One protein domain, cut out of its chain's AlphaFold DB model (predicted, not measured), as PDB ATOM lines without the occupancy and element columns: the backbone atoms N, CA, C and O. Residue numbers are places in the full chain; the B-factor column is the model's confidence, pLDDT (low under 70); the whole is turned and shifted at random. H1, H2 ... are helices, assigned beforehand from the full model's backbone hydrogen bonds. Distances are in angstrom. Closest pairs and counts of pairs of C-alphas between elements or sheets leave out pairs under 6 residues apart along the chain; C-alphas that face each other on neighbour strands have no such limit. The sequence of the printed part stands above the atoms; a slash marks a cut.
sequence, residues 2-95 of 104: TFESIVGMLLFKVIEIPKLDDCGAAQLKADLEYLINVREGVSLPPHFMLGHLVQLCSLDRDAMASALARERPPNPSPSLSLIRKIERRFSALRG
ATOM      1  N   THR A   2     -12.152  12.958  31.440       76.88
ATOM      2  CA  THR A   2     -11.662  11.586  31.165       76.88
ATOM      3  C   THR A   2     -12.651  10.680  30.419       76.88
ATOM      4  O   THR A   2     -12.253   9.981  29.495       76.88
ATOM      5  N   PHE A   3     -13.941  10.699  30.771       72.19
ATOM      6  CA  PHE A   3     -14.928   9.809  30.141       72.19
ATOM      7  C   PHE A   3     -15.207  10.161  28.676       72.19
ATOM      8  O   PHE A   3     -15.272   9.272  27.840       72.19
ATOM      9  N   GLU A   4     -15.314  11.450  28.349       78.62
ATOM     10  CA  GLU A   4     -15.487  11.916  26.964       78.62
ATOM     11  C   GLU A   4     -14.304  11.478  26.086       78.62
ATOM     12  O   GLU A   4     -14.488  11.035  24.956       78.62
ATOM     13  N   SER A   5     -13.084  11.506  26.635       81.31
ATOM     14  CA  SER A   5     -11.899  10.961  25.967       81.31
ATOM     15  C   SER A   5     -11.961   9.438  25.808       81.31
ATOM     16  O   SER A   5     -11.581   8.932  24.758       81.31
ATOM     17  N   ILE A   6     -12.466   8.700  26.805       80.38
ATOM     18  CA  ILE A   6     -12.663   7.242  26.719       80.38
ATOM     19  C   ILE A   6     -13.689   6.891  25.642       80.38
ATOM     20  O   ILE A   6     -13.417   6.032  24.805       80.38
ATOM     21  N   VAL A   7     -14.829   7.584  25.612       80.31
ATOM     22  CA  VAL A   7     -15.836   7.414  24.558       80.31
ATOM     23  C   VAL A   7     -15.225   7.749  23.206       80.31
ATOM     24  O   VAL A   7     -15.323   6.939  22.296       80.31
ATOM     25  N   GLY A   8     -14.514   8.870  23.076       82.19
ATOM     26  CA  GLY A   8     -13.812   9.230  21.844       82.19
ATOM     27  C   GLY A   8     -12.848   8.143  21.352       82.19
ATOM     28  O   GLY A   8     -12.869   7.798  20.173       82.19
ATOM     29  N   MET A   9     -12.050   7.551  22.248       83.62
ATOM     30  CA  MET A   9     -11.154   6.436  21.914       83.62
ATOM     31  C   MET A   9     -11.917   5.172  21.503       83.62
ATOM     32  O   MET A   9     -11.534   4.512  20.539       83.62
ATOM     33  N   LEU A  10     -13.002   4.838  22.202       81.12
ATOM     34  CA  LEU A  10     -13.831   3.677  21.881       81.12
ATOM     35  C   LEU A  10     -14.507   3.843  20.515       81.12
ATOM     36  O   LEU A  10     -14.435   2.943  19.683       81.12
ATOM     37  N   LEU A  11     -15.071   5.024  20.244       80.25
ATOM     38  CA  LEU A  11     -15.623   5.391  18.941       80.25
ATOM     39  C   LEU A  11     -14.569   5.248  17.842       80.25
ATOM     40  O   LEU A  11     -14.852   4.662  16.799       80.25
ATOM     41  N   PHE A  12     -13.352   5.739  18.094       83.69
ATOM     42  CA  PHE A  12     -12.235   5.620  17.164       83.69
ATOM     43  C   PHE A  12     -11.896   4.152  16.854       83.69
ATOM     44  O   PHE A  12     -11.698   3.797  15.697       83.69
ATOM     45  N   LYS A  13     -11.913   3.262  17.853       83.88
ATOM     46  CA  LYS A  13     -11.693   1.827  17.620       83.88
ATOM     47  C   LYS A  13     -12.833   1.148  16.869       83.88
ATOM     48  O   LYS A  13     -12.570   0.328  15.996       83.88
ATOM     49  N   VAL A  14     -14.080   1.517  17.145       81.50
ATOM     50  CA  VAL A  14     -15.244   0.978  16.427       81.50
ATOM     51  C   VAL A  14     -15.189   1.332  14.939       81.50
ATOM     52  O   VAL A  14     -15.438   0.473  14.097       81.50
ATOM     53  N   ILE A  15     -14.817   2.566  14.583       79.19
ATOM     54  CA  ILE A  15     -14.713   2.969  13.168       79.19
ATOM     55  C   ILE A  15     -13.524   2.322  12.434       79.19
ATOM     56  O   ILE A  15     -13.545   2.240  11.202       79.19
ATOM     57  N   GLU A  16     -12.504   1.852  13.160       82.94
ATOM     58  CA  GLU A  16     -11.361   1.106  12.605       82.94
ATOM     59  C   GLU A  16     -11.701  -0.352  12.264       82.94
ATOM     60  O   GLU A  16     -10.981  -0.963  11.473       82.94
ATOM     61  N   ILE A  17     -12.797  -0.908  12.796       82.69
ATOM     62  CA  ILE A  17     -13.254  -2.262  12.446       82.69
ATOM     63  C   ILE A  17     -13.385  -2.348  10.913       82.69
ATOM     64  O   ILE A  17     -13.916  -1.428  10.308       82.69
ATOM     65  N   PRO A  18     -12.882  -3.385  10.225       80.38
ATOM     66  CA  PRO A  18     -12.905  -3.418   8.760       80.38
ATOM     67  C   PRO A  18     -14.294  -3.735   8.189       80.38
ATOM     68  O   PRO A  18     -14.699  -3.136   7.193       80.38
ATOM     69  N   LYS A  19     -15.030  -4.648   8.828       86.38
ATOM     70  CA  LYS A  19     -16.391  -5.049   8.464       86.38
ATOM     71  C   LYS A  19     -17.158  -5.420   9.727       86.38
ATOM     72  O   LYS A  19     -16.598  -6.053  10.616       86.38
ATOM     73  N   LEU A  20     -18.424  -5.039   9.775       86.75
ATOM     74  CA  LEU A  20     -19.340  -5.331  10.865       86.75
ATOM     75  C   LEU A  20     -20.530  -6.086  10.274       86.75
ATOM     76  O   LEU A  20     -21.345  -5.497   9.570       86.75
ATOM     77  N   ASP A  21     -20.589  -7.397  10.482       87.38
ATOM     78  CA  ASP A  21     -21.758  -8.188  10.090       87.38
ATOM     79  C   ASP A  21     -22.921  -7.972  11.073       87.38
ATOM     80  O   ASP A  21     -22.810  -7.214  12.038       87.38
ATOM     81  N   ASP A  22     -24.068  -8.600  10.820       87.06
ATOM     82  CA  ASP A  22     -25.258  -8.388  11.651       87.06
ATOM     83  C   ASP A  22     -25.070  -8.899  13.087       87.06
ATOM     84  O   ASP A  22     -25.561  -8.278  14.029       87.06
ATOM     85  N   CYS A  23     -24.302  -9.977  13.268       90.12
ATOM     86  CA  CYS A  23     -23.956 -10.499  14.589       90.12
ATOM     87  C   CYS A  23     -23.060  -9.514  15.355       90.12
ATOM     88  O   CYS A  23     -23.360  -9.140  16.487       90.12
ATOM     89  N   GLY A  24     -21.999  -9.022  14.713       89.25
ATOM     90  CA  GLY A  24     -21.101  -8.024  15.278       89.25
ATOM     91  C   GLY A  24     -21.806  -6.701  15.559       89.25
ATOM     92  O   GLY A  24     -21.538  -6.071  16.577       89.25
ATOM     93  N   ALA A  25     -22.749  -6.291  14.710       89.25
ATOM     94  CA  ALA A  25     -23.562  -5.106  14.946       89.25
ATOM     95  C   ALA A  25     -24.497  -5.276  16.149       89.25
ATOM     96  O   ALA A  25     -24.647  -4.341  16.936       89.25
ATOM     97  N   ALA A  26     -25.092  -6.459  16.318       90.75
ATOM     98  CA  ALA A  26     -25.901  -6.780  17.487       90.75
ATOM     99  C   ALA A  26     -25.061  -6.803  18.774       90.75
ATOM    100  O   ALA A  26     -25.485  -6.246  19.785       90.75
ATOM    101  N   GLN A  27     -23.851  -7.370  18.728       92.50
ATOM    102  CA  GLN A  27     -22.935  -7.360  19.869       92.50
ATOM    103  C   GLN A  27     -22.490  -5.936  20.221       92.50
ATOM    104  O   GLN A  27     -22.608  -5.522  21.371       92.50
ATOM    105  N   LEU A  28     -22.063  -5.151  19.229       90.38
ATOM    106  CA  LEU A  28     -21.671  -3.759  19.431       90.38
ATOM    107  C   LEU A  28     -22.823  -2.928  20.009       90.38
ATOM    108  O   LEU A  28     -22.604  -2.095  20.884       90.38
ATOM    109  N   LYS A  29     -24.056  -3.160  19.546       92.69
ATOM    110  CA  LYS A  29     -25.247  -2.535  20.123       92.69
ATOM    111  C   LYS A  29     -25.367  -2.848  21.614       92.69
ATOM    112  O   LYS A  29     -25.501  -1.916  22.400       92.69
ATOM    113  N   ALA A  30     -25.284  -4.124  21.989       93.94
ATOM    114  CA  ALA A  30     -25.379  -4.549  23.382       93.94
ATOM    115  C   ALA A  30     -24.266  -3.931  24.247       93.94
ATOM    116  O   ALA A  30     -24.532  -3.460  25.353       93.94
ATOM    117  N   ASP A  31     -23.039  -3.855  23.726       91.56
ATOM    118  CA  ASP A  31     -21.901  -3.246  24.422       91.56
ATOM    119  C   ASP A  31     -22.120  -1.738  24.653       91.56
ATOM    120  O   ASP A  31     -21.850  -1.212  25.735       91.56
ATOM    121  N   LEU A  32     -22.647  -1.028  23.652       91.38
ATOM    122  CA  LEU A  32     -22.969   0.397  23.761       91.38
ATOM    123  C   LEU A  32     -24.137   0.651  24.726       91.38
ATOM    124  O   LEU A  32     -24.073   1.592  25.516       91.38
ATOM    125  N   GLU A  33     -25.177  -0.183  24.694       93.25
ATOM    126  CA  GLU A  33     -26.300  -0.131  25.639       93.25
ATOM    127  C   GLU A  33     -25.828  -0.387  27.075       93.25
ATOM    128  O   GLU A  33     -26.216   0.336  27.992       93.25
ATOM    129  N   TYR A  34     -24.912  -1.338  27.277       92.00
ATOM    130  CA  TYR A  34     -24.278  -1.559  28.574       92.00
ATOM    131  C   TYR A  34     -23.534  -0.310  29.067       92.00
ATOM    132  O   TYR A  34     -23.707   0.092  30.216       92.00
ATOM    133  N   LEU A  35     -22.751   0.353  28.207       89.44
ATOM    134  CA  LEU A  35     -22.055   1.592  28.574       89.44
ATOM    135  C   LEU A  35     -23.019   2.729  28.941       89.44
ATOM    136  O   LEU A  35     -22.732   3.490  29.869       89.44
ATOM    137  N   ILE A  36     -24.153   2.844  28.241       91.19
ATOM    138  CA  ILE A  36     -25.218   3.797  28.583       91.19
ATOM    139  C   ILE A  36     -25.777   3.468  29.972       91.19
ATOM    140  O   ILE A  36     -25.776   4.340  30.838       91.19
ATOM    141  N   ASN A  37     -26.138   2.208  30.223       92.62
ATOM    142  CA  ASN A  37     -26.701   1.763  31.500       92.62
ATOM    143  C   ASN A  37     -25.734   1.973  32.675       92.62
ATOM    144  O   ASN A  37     -26.143   2.435  33.738       92.62
ATOM    145  N   VAL A  38     -24.441   1.674  32.498       90.44
ATOM    146  CA  VAL A  38     -23.412   1.934  33.522       90.44
ATOM    147  C   VAL A  38     -23.356   3.421  33.848       90.44
ATOM    148  O   VAL A  38     -23.289   3.793  35.018       90.44
ATOM    149  N   ARG A  39     -23.399   4.277  32.822       89.25
ATOM    150  CA  ARG A  39     -23.342   5.729  32.984       89.25
ATOM    151  C   ARG A  39     -24.577   6.264  33.713       89.25
ATOM    152  O   ARG A  39     -24.434   7.077  34.626       89.25
ATOM    153  N   GLU A  40     -25.759   5.776  33.361       90.62
ATOM    154  CA  GLU A  40     -27.009   6.106  34.052       90.62
ATOM    155  C   GLU A  40     -27.001   5.623  35.509       90.62
ATOM    156  O   GLU A  40     -27.376   6.376  36.406       90.62
ATOM    157  N   GLY A  41     -26.486   4.418  35.770       92.31
ATOM    158  CA  GLY A  41     -26.371   3.852  37.116       92.31
ATOM    159  C   GLY A  41     -25.448   4.635  38.058       92.31
ATOM    160  O   GLY A  41     -25.611   4.558  39.274       92.31
ATOM    161  N   VAL A  42     -24.515   5.427  37.516       92.00
ATOM    162  CA  VAL A  42     -23.678   6.368  38.284       92.00
ATOM    163  C   VAL A  42     -24.175   7.820  38.207       92.00
ATOM    164  O   VAL A  42     -23.430   8.746  38.531       92.00
ATOM    165  N   SER A  43     -25.424   8.035  37.779       91.44
ATOM    166  CA  SER A  43     -26.080   9.348  37.675       91.44
ATOM    167  C   SER A  43     -25.352  10.351  36.771       91.44
ATOM    168  O   SER A  43     -25.423  11.564  36.980       91.44
ATOM    169  N   LEU A  44     -24.637   9.864  35.754       85.44
ATOM    170  CA  LEU A  44     -24.009  10.717  34.750       85.44
ATOM    171  C   LEU A  44     -24.992  10.999  33.599       85.44
ATOM    172  O   LEU A  44     -25.715  10.101  33.169       85.44
ATOM    173  N   PRO A  45     -25.005  12.225  33.040       84.50
ATOM    174  CA  PRO A  45     -25.967  12.615  32.005       84.50
ATOM    175  C   PRO A  45     -25.754  11.805  30.721       84.50
ATOM    176  O   PRO A  45     -24.605  11.521  30.410       84.50
ATOM    177  N   PRO A  46     -26.776  11.471  29.922       81.62
ATOM    178  CA  PRO A  46     -26.612  10.626  28.737       81.62
ATOM    179  C   PRO A  46     -25.593  11.202  27.739       81.62
ATOM    180  O   PRO A  46     -25.534  12.410  27.506       81.62
ATOM    181  N   HIS A  47     -24.782  10.332  27.131       84.94
ATOM    182  CA  HIS A  47     -23.822  10.737  26.103       84.94
ATOM    183  C   HIS A  47     -24.443  10.571  24.712       84.94
ATOM    184  O   HIS A  47     -24.630   9.450  24.236       84.94
ATOM    185  N   PHE A  48     -24.698  11.685  24.021       84.62
ATOM    186  CA  PHE A  48     -25.447  11.695  22.757       84.62
ATOM    187  C   PHE A  48     -24.858  10.768  21.675       84.62
ATOM    188  O   PHE A  48     -25.609  10.055  21.014       84.62
ATOM    189  N   MET A  49     -23.524  10.706  21.530       86.00
ATOM    190  CA  MET A  49     -22.895   9.814  20.539       86.00
ATOM    191  C   MET A  49     -23.130   8.327  20.805       86.00
ATOM    192  O   MET A  49     -23.235   7.572  19.845       86.00
ATOM    193  N   LEU A  50     -23.209   7.893  22.070       87.69
ATOM    194  CA  LEU A  50     -23.435   6.480  22.385       87.69
ATOM    195  C   LEU A  50     -24.839   6.070  21.939       87.69
ATOM    196  O   LEU A  50     -24.990   5.094  21.211       87.69
ATOM    197  N   GLY A  51     -25.848   6.877  22.284       89.75
ATOM    198  CA  GLY A  51     -27.222   6.648  21.835       89.75
ATOM    199  C   GLY A  51     -27.356   6.696  20.311       89.75
ATOM    200  O   GLY A  51     -28.033   5.858  19.721       89.75
ATOM    201  N   HIS A  52     -26.658   7.624  19.653       89.12
ATOM    202  CA  HIS A  52     -26.656   7.698  18.194       89.12
ATOM    203  C   HIS A  52     -26.031   6.452  17.544       89.12
ATOM    204  O   HIS A  52     -26.593   5.911  16.595       89.12
ATOM    205  N   LEU A  53     -24.925   5.924  18.076       88.12
ATOM    206  CA  LEU A  53     -24.355   4.674  17.570       88.12
ATOM    207  C   LEU A  53     -25.273   3.464  17.786       88.12
ATOM    208  O   LEU A  53     -25.377   2.627  16.892       88.12
ATOM    209  N   VAL A  54     -25.959   3.374  18.929       91.56
ATOM    210  CA  VAL A  54     -26.961   2.318  19.184       91.56
ATOM    211  C   VAL A  54     -28.059   2.345  18.118       91.56
ATOM    212  O   VAL A  54     -28.462   1.295  17.603       91.56
ATOM    213  N   GLN A  55     -28.505   3.546  17.731       91.62
ATOM    214  CA  GLN A  55     -29.453   3.714  16.631       91.62
ATOM    215  C   GLN A  55     -28.864   3.192  15.319       91.62
ATOM    216  O   GLN A  55     -29.498   2.353  14.689       91.62
ATOM    217  N   LEU A  56     -27.642   3.597  14.949       89.50
ATOM    218  CA  LEU A  56     -26.982   3.136  13.720       89.50
ATOM    219  C   LEU A  56     -26.792   1.611  13.673       89.50
ATOM    220  O   LEU A  56     -26.943   1.013  12.609       89.50
ATOM    221  N   CYS A  57     -26.516   0.964  14.810       89.31
ATOM    222  CA  CYS A  57     -26.447  -0.499  14.895       89.31
ATOM    223  C   CYS A  57     -27.798  -1.168  14.595       89.31
ATOM    224  O   CYS A  57     -27.830  -2.284  14.077       89.31
ATOM    225  N   SER A  58     -28.902  -0.488  14.908       90.50
ATOM    226  CA  SER A  58     -30.268  -1.004  14.767       90.50
ATOM    227  C   SER A  58     -30.900  -0.720  13.403       90.50
ATOM    228  O   SER A  58     -31.959  -1.272  13.118       90.50
ATOM    229  N   LEU A  59     -30.301   0.147  12.582       90.75
ATOM    230  CA  LEU A  59     -30.836   0.459  11.259       90.75
ATOM    231  C   LEU A  59     -30.625  -0.712  10.300       90.75
ATOM    232  O   LEU A  59     -29.539  -1.294  10.228       90.75
ATOM    233  N   ASP A  60     -31.661  -1.004   9.522       89.50
ATOM    234  CA  ASP A  60     -31.528  -1.780   8.299       89.50
ATOM    235  C   ASP A  60     -30.928  -0.923   7.167       89.50
ATOM    236  O   ASP A  60     -30.630   0.269   7.324       89.50
ATOM    237  N   ARG A  61     -30.720  -1.551   6.009       86.31
ATOM    238  CA  ARG A  61     -30.121  -0.904   4.840       86.31
ATOM    239  C   ARG A  61     -30.925   0.310   4.364       86.31
ATOM    240  O   ARG A  61     -30.323   1.339   4.058       86.31
ATOM    241  N   ASP A  62     -32.249   0.205   4.307       87.62
ATOM    242  CA  ASP A  62     -33.113   1.237   3.724       87.62
ATOM    243  C   ASP A  62     -33.244   2.438   4.667       87.62
ATOM    244  O   ASP A  62     -33.171   3.599   4.244       87.62
ATOM    245  N   ALA A  63     -33.349   2.176   5.969       88.81
ATOM    246  CA  ALA A  63     -33.347   3.192   7.007       88.81
ATOM    247  C   ALA A  63     -31.989   3.906   7.096       88.81
ATOM    248  O   ALA A  63     -31.950   5.130   7.251       88.81
ATOM    249  N   MET A  64     -30.877   3.179   6.931       87.62
ATOM    250  CA  MET A  64     -29.538   3.769   6.848       87.62
ATOM    251  C   MET A  64     -29.392   4.659   5.606       87.62
ATOM    252  O   MET A  64     -28.923   5.792   5.713       87.62
ATOM    253  N   ALA A  65     -29.830   4.190   4.434       86.12
ATOM    254  CA  ALA A  65     -29.808   4.983   3.204       86.12
ATOM    255  C   ALA A  65     -30.644   6.264   3.347       86.12
ATOM    256  O   ALA A  65     -30.179   7.355   3.011       86.12
ATOM    257  N   SER A  66     -31.836   6.150   3.936       86.12
ATOM    258  CA  SER A  66     -32.713   7.287   4.226       86.12
ATOM    259  C   SER A  66     -32.078   8.278   5.203       86.12
ATOM    260  O   SER A  66     -32.207   9.487   5.019       86.12
ATOM    261  N   ALA A  67     -31.363   7.801   6.229       84.50
ATOM    262  CA  ALA A  67     -30.640   8.659   7.167       84.50
ATOM    263  C   ALA A  67     -29.519   9.454   6.471       84.50
ATOM    264  O   ALA A  67     -29.405  10.662   6.686       84.50
ATOM    265  N   LEU A  68     -28.755   8.812   5.579       84.50
ATOM    266  CA  LEU A  68     -27.668   9.442   4.815       84.50
ATOM    267  C   LEU A  68     -28.152  10.430   3.735       84.50
ATOM    268  O   LEU A  68     -27.404  11.338   3.342       84.50
ATOM    269  N   ALA A  69     -29.384  10.252   3.253       81.50
ATOM    270  CA  ALA A  69     -30.004  11.069   2.209       81.50
ATOM    271  C   ALA A  69     -30.678  12.354   2.725       81.50
ATOM    272  O   ALA A  69     -31.043  13.203   1.915       81.50
ATOM    273  N   ARG A  70     -30.846  12.528   4.046       80.00
ATOM    274  CA  ARG A  70     -31.508  13.718   4.617       80.00
ATOM    275  C   ARG A  70     -30.837  15.024   4.169       80.00
ATOM    276  O   ARG A  70     -29.605  15.107   4.098       80.00
ATOM    277  N   GLU A  71     -31.667  16.037   3.900       65.12
ATOM    278  CA  GLU A  71     -31.247  17.359   3.418       65.12
ATOM    279  C   GLU A  71     -30.150  17.982   4.288       65.12
ATOM    280  O   GLU A  71     -30.107  17.846   5.515       65.12
ATOM    281  N   ARG A  72     -29.210  18.652   3.615       72.75
ATOM    282  CA  ARG A  72     -27.943  19.082   4.205       72.75
ATOM    283  C   ARG A  72     -27.915  20.607   4.293       72.75
ATOM    284  O   ARG A  72     -28.147  21.260   3.282       72.75
ATOM    285  N   PRO A  73     -27.568  21.190   5.457       75.94
ATOM    286  CA  PRO A  73     -27.302  22.612   5.509       75.94
ATOM    287  C   PRO A  73     -26.055  22.909   4.657       75.94
ATOM    288  O   PRO A  73     -25.098  22.127   4.719       75.94
ATOM    289  N   PRO A  74     -26.043  24.018   3.897       72.25
ATOM    290  CA  PRO A  74     -24.947  24.362   2.988       72.25
ATOM    291  C   PRO A  74     -23.612  24.588   3.715       72.25
ATOM    292  O   PRO A  74     -22.563  24.368   3.130       72.25
ATOM    293  N   ASN A  75     -23.647  24.941   5.006       78.38
ATOM    294  CA  ASN A  75     -22.468  25.091   5.862       78.38
ATOM    295  C   ASN A  75     -22.652  24.294   7.165       78.38
ATOM    296  O   ASN A  75     -23.126  24.846   8.164       78.38
ATOM    297  N   PRO A  76     -22.345  22.983   7.179       79.69
ATOM    298  CA  PRO A  76     -22.460  22.178   8.387       79.69
ATOM    299  C   PRO A  76     -21.420  22.605   9.429       79.69
ATOM    300  O   PRO A  76     -20.268  22.889   9.104       79.69
ATOM    301  N   SER A  77     -21.807  22.596  10.707       84.31
ATOM    302  CA  SER A  77     -20.845  22.776  11.796       84.31
ATOM    303  C   SER A  77     -19.787  21.655  11.783       84.31
ATOM    304  O   SER A  77     -20.075  20.544  11.322       84.31
ATOM    305  N   PRO A  78     -18.572  21.880  12.322       78.88
ATOM    306  CA  PRO A  78     -17.530  20.849  12.377       78.88
ATOM    307  C   PRO A  78     -17.997  19.545  13.041       78.88
ATOM    308  O   PRO A  78     -17.694  18.454  12.558       78.88
ATOM    309  N   SER A  79     -18.796  19.650  14.106       76.81
ATOM    310  CA  SER A  79     -19.382  18.503  14.804       76.81
ATOM    311  C   SER A  79     -20.353  17.721  13.918       76.81
ATOM    312  O   SER A  79     -20.306  16.495  13.899       76.81
ATOM    313  N   LEU A  80     -21.191  18.411  13.137       80.31
ATOM    314  CA  LEU A  80     -22.118  17.767  12.204       80.31
ATOM    315  C   LEU A  80     -21.365  17.047  11.077       80.31
ATOM    316  O   LEU A  80     -21.729  15.937  10.693       80.31
ATOM    317  N   SER A  81     -20.280  17.643  10.583       80.62
ATOM    318  CA  SER A  81     -19.394  17.013   9.599       80.62
ATOM    319  C   SER A  81     -18.730  15.745  10.143       80.62
ATOM    320  O   SER A  81     -18.610  14.759   9.415       80.62
ATOM    321  N   LEU A  82     -18.327  15.735  11.418       80.12
ATOM    322  CA  LEU A  82     -17.767  14.550  12.071       80.12
ATOM    323  C   LEU A  82     -18.810  13.436  12.229       80.12
ATOM    324  O   LEU A  82     -18.533  12.295  11.867       80.12
ATOM    325  N   ILE A  83     -20.010  13.767  12.717       84.56
ATOM    326  CA  ILE A  83     -21.115  12.805  12.870       84.56
ATOM    327  C   ILE A  83     -21.421  12.138  11.526       84.56
ATOM    328  O   ILE A  83     -21.460  10.916  11.440       84.56
ATOM    329  N   ARG A  84     -21.491  12.916  10.443       84.19
ATOM    330  CA  ARG A  84     -21.712  12.387   9.087       84.19
ATOM    331  C   ARG A  84     -20.619  11.440   8.611       84.19
ATOM    332  O   ARG A  84     -20.905  10.452   7.939       84.19
ATOM    333  N   LYS A  85     -19.354  11.733   8.930       83.75
ATOM    334  CA  LYS A  85     -18.244  10.815   8.625       83.75
ATOM    335  C   LYS A  85     -18.424   9.488   9.361       83.75
ATOM    336  O   LYS A  85     -18.185   8.442   8.764       83.75
ATOM    337  N   ILE A  86     -18.886   9.532  10.611       85.00
ATOM    338  CA  ILE A  86     -19.188   8.335  11.402       85.00
ATOM    339  C   ILE A  86     -20.350   7.557  10.776       85.00
ATOM    340  O   ILE A  86     -20.186   6.368  10.531       85.00
ATOM    341  N   GLU A  87     -21.464   8.207  10.432       88.81
ATOM    342  CA  GLU A  87     -22.623   7.564   9.784       88.81
ATOM    343  C   GLU A  87     -22.234   6.864   8.471       88.81
ATOM    344  O   GLU A  87     -22.544   5.689   8.265       88.81
ATOM    345  N   ARG A  88     -21.488   7.553   7.592       87.00
ATOM    346  CA  ARG A  88     -20.999   6.980   6.325       87.00
ATOM    347  C   ARG A  88     -20.072   5.798   6.557       87.00
ATOM    348  O   ARG A  88     -20.219   4.764   5.906       87.00
ATOM    349  N   ARG A  89     -19.124   5.940   7.487       85.81
ATOM    350  CA  ARG A  89     -18.210   4.854   7.832       85.81
ATOM    351  C   ARG A  89     -18.999   3.656   8.344       85.81
ATOM    352  O   ARG A  89     -18.768   2.560   7.857       85.81
ATOM    353  N   PHE A  90     -19.961   3.869   9.235       86.88
ATOM    354  CA  PHE A  90     -20.799   2.816   9.802       86.88
ATOM    355  C   PHE A  90     -21.626   2.084   8.734       86.88
ATOM    356  O   PHE A  90     -21.673   0.856   8.724       86.88
ATOM    357  N   SER A  91     -22.200   2.818   7.776       87.25
ATOM    358  CA  SER A  91     -22.861   2.233   6.601       87.25
ATOM    359  C   SER A  91     -21.908   1.355   5.776       87.25
ATOM    360  O   SER A  91     -22.255   0.230   5.407       87.25
ATOM    361  N   ALA A  92     -20.668   1.809   5.558       85.94
ATOM    362  CA  ALA A  92     -19.645   1.018   4.875       85.94
ATOM    363  C   ALA A  92     -19.249  -0.243   5.667       85.94
ATOM    364  O   ALA A  92     -19.131  -1.312   5.071       85.94
ATOM    365  N   LEU A  93     -19.109  -0.151   6.998       85.62
ATOM    366  CA  LEU A  93     -18.823  -1.302   7.870       85.62
ATOM    367  C   LEU A  93     -19.875  -2.399   7.725       85.62
ATOM    368  O   LEU A  93     -19.528  -3.572   7.612       85.62
ATOM    369  N   ARG A  94     -21.148  -1.997   7.699       85.81
ATOM    370  CA  ARG A  94     -22.310  -2.884   7.571       85.81
ATOM    371  C   ARG A  94     -22.525  -3.413   6.152       85.81
ATOM    372  O   ARG A  94     -23.436  -4.202   5.924       85.81
ATOM    373  N   GLY A  95     -21.714  -2.989   5.179       81.81
ATOM    374  CA  GLY A  95     -21.906  -3.354   3.775       81.81
ATOM    375  C   GLY A  95     -23.201  -2.788   3.181       81.81
ATOM    376  O   GLY A  95     -23.765  -3.373   2.257       81.81
TER     377      GLY A  95
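AT A GLANCE: This is residues 2 to 95 of the 104 residues of the protein "Hypothetical protein" of Rhizochromulina marina (UniProt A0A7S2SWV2). Two helical hairpins, H2 with H3 and H4 with H5, come near each other where the later part of H3 nears the later part of H5, and spread apart from there as a V. H1 runs alongside H3 with little contact, and its residue 15 meets H5. The printed part has 94 residues with five named helices, H1 to H5 in chain order, and no named strand: the class is all helix. It is compact, with a radius of gyration of the C-alphas of 13.7 A and spans of 38 by 33 by 21 A.

HOW THE PARTS SIT: H1, residues 2 to 16, and H2, residues 22 to 41, are apart. H3, residues 48 to 58, touches H2 as a hairpin, opposite ways at a shallow tilt of 30 degrees; their closest C-alphas, of Lys 29 and Val 54, are 5.2 A apart. H1 and H3 are close but not clearly touching, with the closest C-alphas, of Val 7 and Leu 50, at 8.0 A. H4, residues 61 to 69, and H5, residues 78 to 93, form the other hairpin and touch at Met 64 and Ser 91, closest C-alphas 6.9 A, with residues 84 to 91 of H5 alone. H1 touches H5 with residue 15 alone, the same way at a steep tilt of 41 degrees; the closest C-alphas, of Ile 15 and Arg 89, are 6.7 A apart. H3 and H5 are close but not clearly touching, with the closest C-alphas, of Leu 56 and Phe 90, at 7.3 A. In the five helices every O i to N i+4 pair is within hydrogen-bond range.

IN THESE COORDINATES: H1 begins at C-alpha 2 (-11.662, 11.586, 31.165) and is 21.3 A long from first to last C-alpha. H2 is 28.3 A, H3 15.8 A and H4 12.3 A. H5, 22.6 A, ends at C-alpha 93 (-18.823, -1.302, 7.870).

THE WHOLE: The C-alphas farthest apart, of Gly 41 and Pro 74, are 39.8 A apart. The printed part has no cut and no long link. The mean pLDDT of the printed part is 85.3; residue 71 is under 70.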